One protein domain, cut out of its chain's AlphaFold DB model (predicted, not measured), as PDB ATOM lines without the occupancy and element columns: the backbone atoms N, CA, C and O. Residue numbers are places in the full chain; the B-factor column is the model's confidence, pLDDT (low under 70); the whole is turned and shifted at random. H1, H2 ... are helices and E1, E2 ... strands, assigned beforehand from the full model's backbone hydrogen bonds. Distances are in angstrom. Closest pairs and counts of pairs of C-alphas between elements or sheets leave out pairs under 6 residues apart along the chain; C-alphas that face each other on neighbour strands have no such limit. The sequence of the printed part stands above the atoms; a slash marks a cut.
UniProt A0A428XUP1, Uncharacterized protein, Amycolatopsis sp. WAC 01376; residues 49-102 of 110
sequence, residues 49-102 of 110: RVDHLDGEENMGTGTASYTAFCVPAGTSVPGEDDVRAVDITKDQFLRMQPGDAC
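AT A GLANCE: This is residues 49 to 102 of the 110 residues of an uncharacterized protein of Amycolatopsis sp. WAC 01376 (UniProt A0A428XUP1). A long hairpin, E1 and E2, with short E3 beside E2, makes a narrow sheet; H1 packs over one face, and residues 58 to 63 stick out at the turn. The printed part has 54 residues, class mostly strand: three named strands, an antiparallel meander E1 - E2 - E3, each beside the one before, then one named helix. It is flat, 40 by 22 by 12 A, and only just loose, close to compact, with radius of gyration of the C-alphas 12.3 A.

IN THESE COORDINATES: E1, residues 49 to 58, begins at C-alpha (-21.241, 17.523, 38.026) and spans 27.1 A. E2, residues 63 to 72, spans 29.8 A; E3, residues 84 to 87, 10.1 A. H1, residues 90 to 95, 8.7 A, ends at C-alpha (-17.008, 4.523, 41.792).

HOW THE PARTS SIT: Within hydrogen-bond range are N 54 and O 67, 2.9 A, in hairpin E1 and E2, and N 68 and O 86, 2.8 A, in hairpin E2 and E3. H1, with every O i to N i+4 pair within range, is on the sheet, height 9.0 A, over E2; C-alphas 66 and 90 are closest, 6.4 A.

THE WHOLE: The printed part has no cut. The E2 to E3 link is long, 11 residues; pLDDT is under 70 at residues 59 and 73 to 82.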
ATOM      1  N   ARG A  49     -21.838  18.253  36.911       85.38
ATOM      2  CA  ARG A  49     -21.241  17.523  38.026       85.38
ATOM      3  C   ARG A  49     -22.305  16.779  38.799       85.38
ATOM      4  O   ARG A  49     -23.440  17.239  38.884       85.38
ATOM      5  N   VAL A  50     -21.918  15.643  39.359       86.56
ATOM      6  CA  VAL A  50     -22.774  14.879  40.260       86.56
ATOM      7  C   VAL A  50     -23.021  15.732  41.499       86.56
ATOM      8  O   VAL A  50     -22.071  16.138  42.161       86.56
ATOM      9  N   ASP A  51     -24.273  16.021  41.804       85.12
ATOM     10  CA  ASP A  51     -24.672  16.625  43.072       85.12
ATOM     11  C   ASP A  51     -24.816  15.531  44.133       85.12
ATOM     12  O   ASP A  51     -24.109  15.524  45.139       85.12
ATOM     13  N   HIS A  52     -25.648  14.531  43.846       86.31
ATOM     14  CA  HIS A  52     -25.808  13.349  44.680       86.31
ATOM     15  C   HIS A  52     -26.133  12.106  43.846       86.31
ATOM     16  O   HIS A  52     -26.464  12.172  42.659       86.31
ATOM     17  N   LEU A  53     -25.991  10.950  44.486       85.88
ATOM     18  CA  LEU A  53     -26.276   9.643  43.913       85.88
ATOM     19  C   LEU A  53     -27.434   9.021  44.688       85.88
ATOM     20  O   LEU A  53     -27.452   9.088  45.917       85.88
ATOM     21  N   ASP A  54     -28.349   8.382  43.973       84.44
ATOM     22  CA  ASP A  54     -29.451   7.616  44.544       84.44
ATOM     23  C   ASP A  54     -29.412   6.178  44.031       84.44
ATOM     24  O   ASP A  54     -29.071   5.916  42.874       84.44
ATOM     25  N   GLY A  55     -29.697   5.230  44.915       84.50
ATOM     26  CA  GLY A  55     -29.649   3.812  44.607       84.50
ATOM     27  C   GLY A  55     -30.715   3.071  45.392       84.50
ATOM     28  O   GLY A  55     -30.662   3.029  46.620       84.50
ATOM     29  N   GLU A  56     -31.648   2.447  44.682       80.94
ATOM     30  CA  GLU A  56     -32.685   1.607  45.269       80.94
ATOM     31  C   GLU A  56     -32.446   0.149  44.862       80.94
ATOM     32  O   GLU A  56     -32.417  -0.193  43.679       80.94
ATOM     33  N   GLU A  57     -32.269  -0.727  45.854       83.25
ATOM     34  CA  GLU A  57     -32.204  -2.178  45.663       83.25
ATOM     35  C   GLU A  57     -33.411  -2.826  46.342       83.25
ATOM     36  O   GLU A  57     -33.486  -2.928  47.568       83.25
ATOM     37  N   ASN A  58     -34.358  -3.303  45.539       76.12
ATOM     38  CA  ASN A  58     -35.510  -4.032  46.041       76.12
ATOM     39  C   ASN A  58     -35.194  -5.533  46.081       76.12
ATOM     40  O   ASN A  58     -35.251  -6.239  45.070       76.12
ATOM     41  N   MET A  59     -34.865  -6.036  47.275       69.31
ATOM     42  CA  MET A  59     -34.516  -7.449  47.483       69.31
ATOM     43  C   MET A  59     -35.679  -8.417  47.197       69.31
ATOM     44  O   MET A  59     -35.429  -9.593  46.948       69.31
ATOM     45  N   GLY A  60     -36.934  -7.951  47.215       72.19
ATOM     46  CA  GLY A  60     -38.111  -8.784  46.948       72.19
ATOM     47  C   GLY A  60     -38.345  -9.057  45.460       72.19
ATOM     48  O   GLY A  60     -38.804 -10.138  45.097       72.19
ATOM     49  N   THR A  61     -38.003  -8.103  44.594       72.25
ATOM     50  CA  THR A  61     -38.139  -8.212  43.130       72.25
ATOM     51  C   THR A  61     -36.810  -8.469  42.424       72.25
ATOM     52  O   THR A  61     -36.801  -8.752  41.228       72.25
ATOM     53  N   GLY A  62     -35.685  -8.367  43.139       73.62
ATOM     54  CA  GLY A  62     -34.345  -8.472  42.559       73.62
ATOM     55  C   GLY A  62     -34.006  -7.313  41.616       73.62
ATOM     56  O   GLY A  62     -33.083  -7.428  40.812       73.62
ATOM     57  N   THR A  63     -34.765  -6.215  41.674       73.94
ATOM     58  CA  THR A  63     -34.542  -5.028  40.845       73.94
ATOM     59  C   THR A  63     -33.648  -4.040  41.575       73.94
ATOM     60  O   THR A  63     -33.856  -3.761  42.755       73.94
ATOM     61  N   ALA A  64     -32.672  -3.499  40.852       80.44
ATOM     62  CA  ALA A  64     -31.786  -2.454  41.333       80.44
ATOM     63  C   ALA A  64     -31.782  -1.295  40.331       80.44
ATOM     64  O   ALA A  64     -31.532  -1.517  39.141       80.44
ATOM     65  N   SER A  65     -32.047  -0.085  40.807       80.50
ATOM     66  CA  SER A  65     -31.939   1.160  40.046       80.50
ATOM     67  C   SER A  65     -30.913   2.068  40.704       80.50
ATOM     68  O   SER A  65     -30.898   2.212  41.922       80.50
ATOM     69  N   TYR A  66     -30.050   2.671  39.889       83.19
ATOM     70  CA  TYR A  66     -29.022   3.598  40.345       83.19
ATOM     71  C   TYR A  66     -29.068   4.840  39.466       83.19
ATOM     72  O   TYR A  66     -28.995   4.733  38.241       83.19
ATOM     73  N   THR A  67     -29.131   6.004  40.093       82.38
ATOM     74  CA  THR A  67     -29.342   7.291  39.435       82.38
ATOM     75  C   THR A  67     -28.299   8.289  39.922       82.38
ATOM     76  O   THR A  67     -28.072   8.435  41.121       82.38
ATOM     77  N   ALA A  68     -27.661   9.000  38.996       84.94
ATOM     78  CA  ALA A  68     -26.862  10.178  39.303       84.94
ATOM     79  C   ALA A  68     -27.697  11.437  39.074       84.94
ATOM     80  O   ALA A  68     -28.216  11.638  37.976       84.94
ATOM     81  N   PHE A  69     -27.788  12.296  40.084       85.00
ATOM     82  CA  PHE A  69     -28.379  13.619  39.952       85.00
ATOM     83  C   PHE A  69     -27.279  14.623  39.647       85.00
ATOM     84  O   PHE A  69     -26.309  14.768  40.388       85.00
ATOM     85  N   CYS A  70     -27.414  15.281  38.509       83.69
ATOM     86  CA  CYS A  70     -26.409  16.123  37.896       83.69
ATOM     87  C   CYS A  70     -26.846  17.578  37.928       83.69
ATOM     88  O   CYS A  70     -27.995  17.863  37.616       83.69
ATOM     89  N   VAL A  71     -25.919  18.490  38.204       82.50
ATOM     90  CA  VAL A  71     -26.151  19.943  38.175       82.50
ATOM     91  C   VAL A  71     -25.098  20.645  37.317       82.50
ATOM     92  O   VAL A  71     -23.981  20.125  37.172       82.50
ATOM     93  N   PRO A  72     -25.405  21.813  36.732       77.94
ATOM     94  CA  PRO A  72     -24.430  22.571  35.969       77.94
ATOM     95  C   PRO A  72     -23.260  23.025  36.859       77.94
ATOM     96  O   PRO A  72     -23.408  23.490  37.987       77.94
ATOM     97  N   ALA A  73     -22.043  22.890  36.345       69.69
ATOM     98  CA  ALA A  73     -20.834  23.324  37.016       69.69
ATOM     99  C   ALA A  73     -20.802  24.859  37.067       69.69
ATOM    100  O   ALA A  73     -20.814  25.520  36.032       69.69
ATOM    101  N   GLY A  74     -20.707  25.423  38.274       67.25
ATOM    102  CA  GLY A  74     -20.590  26.871  38.482       67.25
ATOM    103  C   GLY A  74     -21.859  27.561  38.986       67.25
ATOM    104  O   GLY A  74     -21.805  28.753  39.278       67.25
ATOM    105  N   THR A  75     -22.970  26.844  39.164       59.25
ATOM    106  CA  THR A  75     -24.130  27.354  39.908       59.25
ATOM    107  C   THR A  75     -23.949  27.091  41.399       59.25
ATOM    108  O   THR A  75     -23.864  25.945  41.828       59.25
ATOM    109  N   SER A  76     -23.876  28.154  42.205       53.81
ATOM    110  CA  SER A  76     -23.775  28.041  43.671       53.81
ATOM    111  C   SER A  76     -25.087  27.612  44.335       53.81
ATOM    112  O   SER A  76     -25.068  27.178  45.483       53.81
ATOM    113  N   VAL A  77     -26.210  27.738  43.622       56.19
ATOM    114  CA  VAL A  77     -27.529  27.240  44.019       56.19
ATOM    115  C   VAL A  77     -28.190  26.708  42.746       56.19
ATOM    116  O   VAL A  77     -28.602  27.523  41.920       56.19
ATOM    117  N   PRO A  78     -28.213  25.387  42.512       58.41
ATOM    118  CA  PRO A  78     -28.992  24.841  41.408       58.41
ATOM    119  C   PRO A  78     -30.476  25.117  41.681       58.41
ATOM    120  O   PRO A  78     -30.956  24.886  42.793       58.41
ATOM    121  N   GLY A  79     -31.199  25.648  40.693       57.06
ATOM    122  CA  GLY A  79     -32.658  25.600  40.735       57.06
ATOM    123  C   GLY A  79     -33.115  24.144  40.641       57.06
ATOM    124  O   GLY A  79     -32.399  23.302  40.105       57.06
ATOM    125  N   GLU A  80     -34.309  23.817  41.134       58.69
ATOM    126  CA  GLU A  80     -34.862  22.455  40.997       58.69
ATOM    127  C   GLU A  80     -34.991  22.027  39.514       58.69
ATOM    128  O   GLU A  80     -34.888  20.846  39.194       58.69
ATOM    129  N   ASP A  81     -35.111  22.996  38.595       57.75
ATOM    130  CA  ASP A  81     -35.080  22.805  37.136       57.75
ATOM    131  C   ASP A  81     -33.678  22.505  36.554       57.75
ATOM    132  O   ASP A  81     -33.568  22.000  35.430       57.75
ATOM    133  N   ASP A  82     -32.609  22.785  37.306       68.69
ATOM    134  CA  ASP A  82     -31.208  22.578  36.912       68.69
ATOM    135  C   ASP A  82     -30.655  21.220  37.365       68.69
ATOM    136  O   ASP A  82     -29.477  20.936  37.152       68.69
ATOM    137  N   VAL A  83     -31.475  20.372  37.988       74.38
ATOM    138  CA  VAL A  83     -31.085  19.006  38.344       74.38
ATOM    139  C   VAL A  83     -31.477  18.062  37.207       74.38
ATOM    140  O   VAL A  83     -32.582  18.118  36.680       74.38
ATOM    141  N   ARG A  84     -30.565  17.173  36.807       77.06
ATOM    142  CA  ARG A  84     -30.793  16.147  35.781       77.06
ATOM    143  C   ARG A  84     -30.500  14.761  36.327       77.06
ATOM    144  O   ARG A  84     -29.376  14.482  36.724       77.06
ATOM    145  N   ALA A  85     -31.494  13.883  36.299       81.50
ATOM    146  CA  ALA A  85     -31.324  12.478  36.648       81.50
ATOM    147  C   ALA A  85     -30.744  11.682  35.466       81.50
ATOM    148  O   ALA A  85     -31.243  11.770  34.342       81.50
ATOM    149  N   VAL A  86     -29.704  10.890  35.723       81.19
ATOM    150  CA  VAL A  86     -29.060  10.009  34.742       81.19
ATOM    151  C   VAL A  86     -28.981   8.593  35.303       81.19
ATOM    152  O   VAL A  86     -28.350   8.368  36.332       81.19
ATOM    153  N   ASP A  87     -29.571   7.627  34.600       82.50
ATOM    154  CA  ASP A  87     -29.452   6.205  34.935       82.50
ATOM    155  C   ASP A  87     -28.007   5.702  34.783       82.50
ATOM    156  O   ASP A  87     -27.417   5.714  33.693       82.50
ATOM    157  N   ILE A  88     -27.459   5.167  35.870       82.06
ATOM    158  CA  ILE A  88     -26.090   4.655  35.960       82.06
ATOM    159  C   ILE A  88     -26.068   3.164  36.316       82.06
ATOM    160  O   ILE A  88     -27.083   2.533  36.603       82.06
ATOM    161  N   THR A  89     -24.915   2.512  36.145       84.75
ATOM    162  CA  THR A  89     -24.745   1.112  36.581       84.75
ATOM    163  C   THR A  89     -24.377   1.051  38.062       84.75
ATOM    164  O   THR A  89     -23.856   2.016  38.614       84.75
ATOM    165  N   LYS A  90     -24.537  -0.123  38.689       84.75
ATOM    166  CA  LYS A  90     -24.010  -0.379  40.040       84.75
ATOM    167  C   LYS A  90     -22.515  -0.066  40.152       84.75
ATOM    168  O   LYS A  90     -22.083   0.549  41.116       84.75
ATOM    169  N   ASP A  91     -21.723  -0.472  39.157       86.31
ATOM    170  CA  ASP A  91     -20.276  -0.215  39.146       86.31
ATOM    171  C   ASP A  91     -19.962   1.288  39.061       86.31
ATOM    172  O   ASP A  91     -19.071   1.761  39.759       86.31
ATOM    173  N   GLN A  92     -20.738   2.051  38.285       84.88
ATOM    174  CA  GLN A  92     -20.633   3.511  38.246       84.88
ATOM    175  C   GLN A  92     -21.023   4.133  39.589       84.88
ATOM    176  O   GLN A  92     -20.253   4.921  40.122       84.88
ATOM    177  N   PHE A  93     -22.148   3.724  40.181       86.44
ATOM    178  CA  PHE A  93     -22.597   4.206  41.492       86.44
ATOM    179  C   PHE A  93     -21.543   3.978  42.587       86.44
ATOM    180  O   PHE A  93     -21.311   4.851  43.413       86.44
ATOM    181  N   LEU A  94     -20.854   2.833  42.566       88.00
ATOM    182  CA  LEU A  94     -19.807   2.497  43.539       88.00
ATOM    183  C   LEU A  94     -18.488   3.257  43.332       88.00
ATOM    184  O   LEU A  94     -17.657   3.279  44.240       88.00
ATOM    185  N   ARG A  95     -18.256   3.824  42.144       88.44
ATOM    186  CA  ARG A  95     -17.008   4.523  41.792       88.44
ATOM    187  C   ARG A  95     -17.155   6.039  41.734       88.44
ATOM    188  O   ARG A  95     -16.151   6.729  41.859       88.44
ATOM    189  N   MET A  96     -18.365   6.533  41.495       85.75
ATOM    190  CA  MET A  96     -18.665   7.955  41.384       85.75
ATOM    191  C   MET A  96     -18.834   8.589  42.763       85.75
ATOM    192  O   MET A  96     -19.290   7.950  43.710       85.75
ATOM    193  N   GLN A  97     -18.505   9.872  42.861       85.69
ATOM    194  CA  GLN A  97     -18.722  10.690  44.044       85.69
ATOM    195  C   GLN A  97     -19.421  12.004  43.666       85.69
ATOM    196  O   GLN A  97     -19.310  12.474  42.531       85.69
ATOM    197  N   PRO A  98     -20.127  12.644  44.611       83.69
ATOM    198  CA  PRO A  98     -20.511  14.044  44.475       83.69
ATOM    199  C   PRO A  98     -19.321  14.916  44.041       83.69
ATOM    200  O   PRO A  98     -18.249  14.872  44.642       83.69
ATOM    201  N   GLY A  99     -19.503  15.703  42.984       80.31
ATOM    202  CA  GLY A  99     -18.493  16.557  42.361       80.31
ATOM    203  C   GLY A  99     -17.814  15.963  41.121       80.31
ATOM    204  O   GLY A  99     -17.219  16.730  40.346       80.31
ATOM    205  N   ASP A 100     -17.930  14.648  40.891       86.06
ATOM    206  CA  ASP A 100     -17.438  13.995  39.673       86.06
ATOM    207  C   ASP A 100     -18.140  14.518  38.421       86.06
ATOM    208  O   ASP A 100     -19.234  15.081  38.472       86.06
ATOM    209  N   ALA A 101     -17.500  14.320  37.269       83.25
ATOM    210  CA  ALA A 101     -18.115  14.624  35.989       83.25
ATOM    211  C   ALA A 101     -19.346  13.738  35.769       83.25
ATOM    212  O   ALA A 101     -19.283  12.515  35.929       83.25
ATOM    213  N   CYS A 102     -20.455  14.351  35.362       82.50
ATOM    214  CA  CYS A 102     -21.653  13.586  35.073       82.50
ATOM    215  C   CYS A 102     -21.467  12.677  33.856       82.50
ATOM    216  O   CYS A 102     -20.937  13.118  32.829       82.50
TER     217      CYS A 102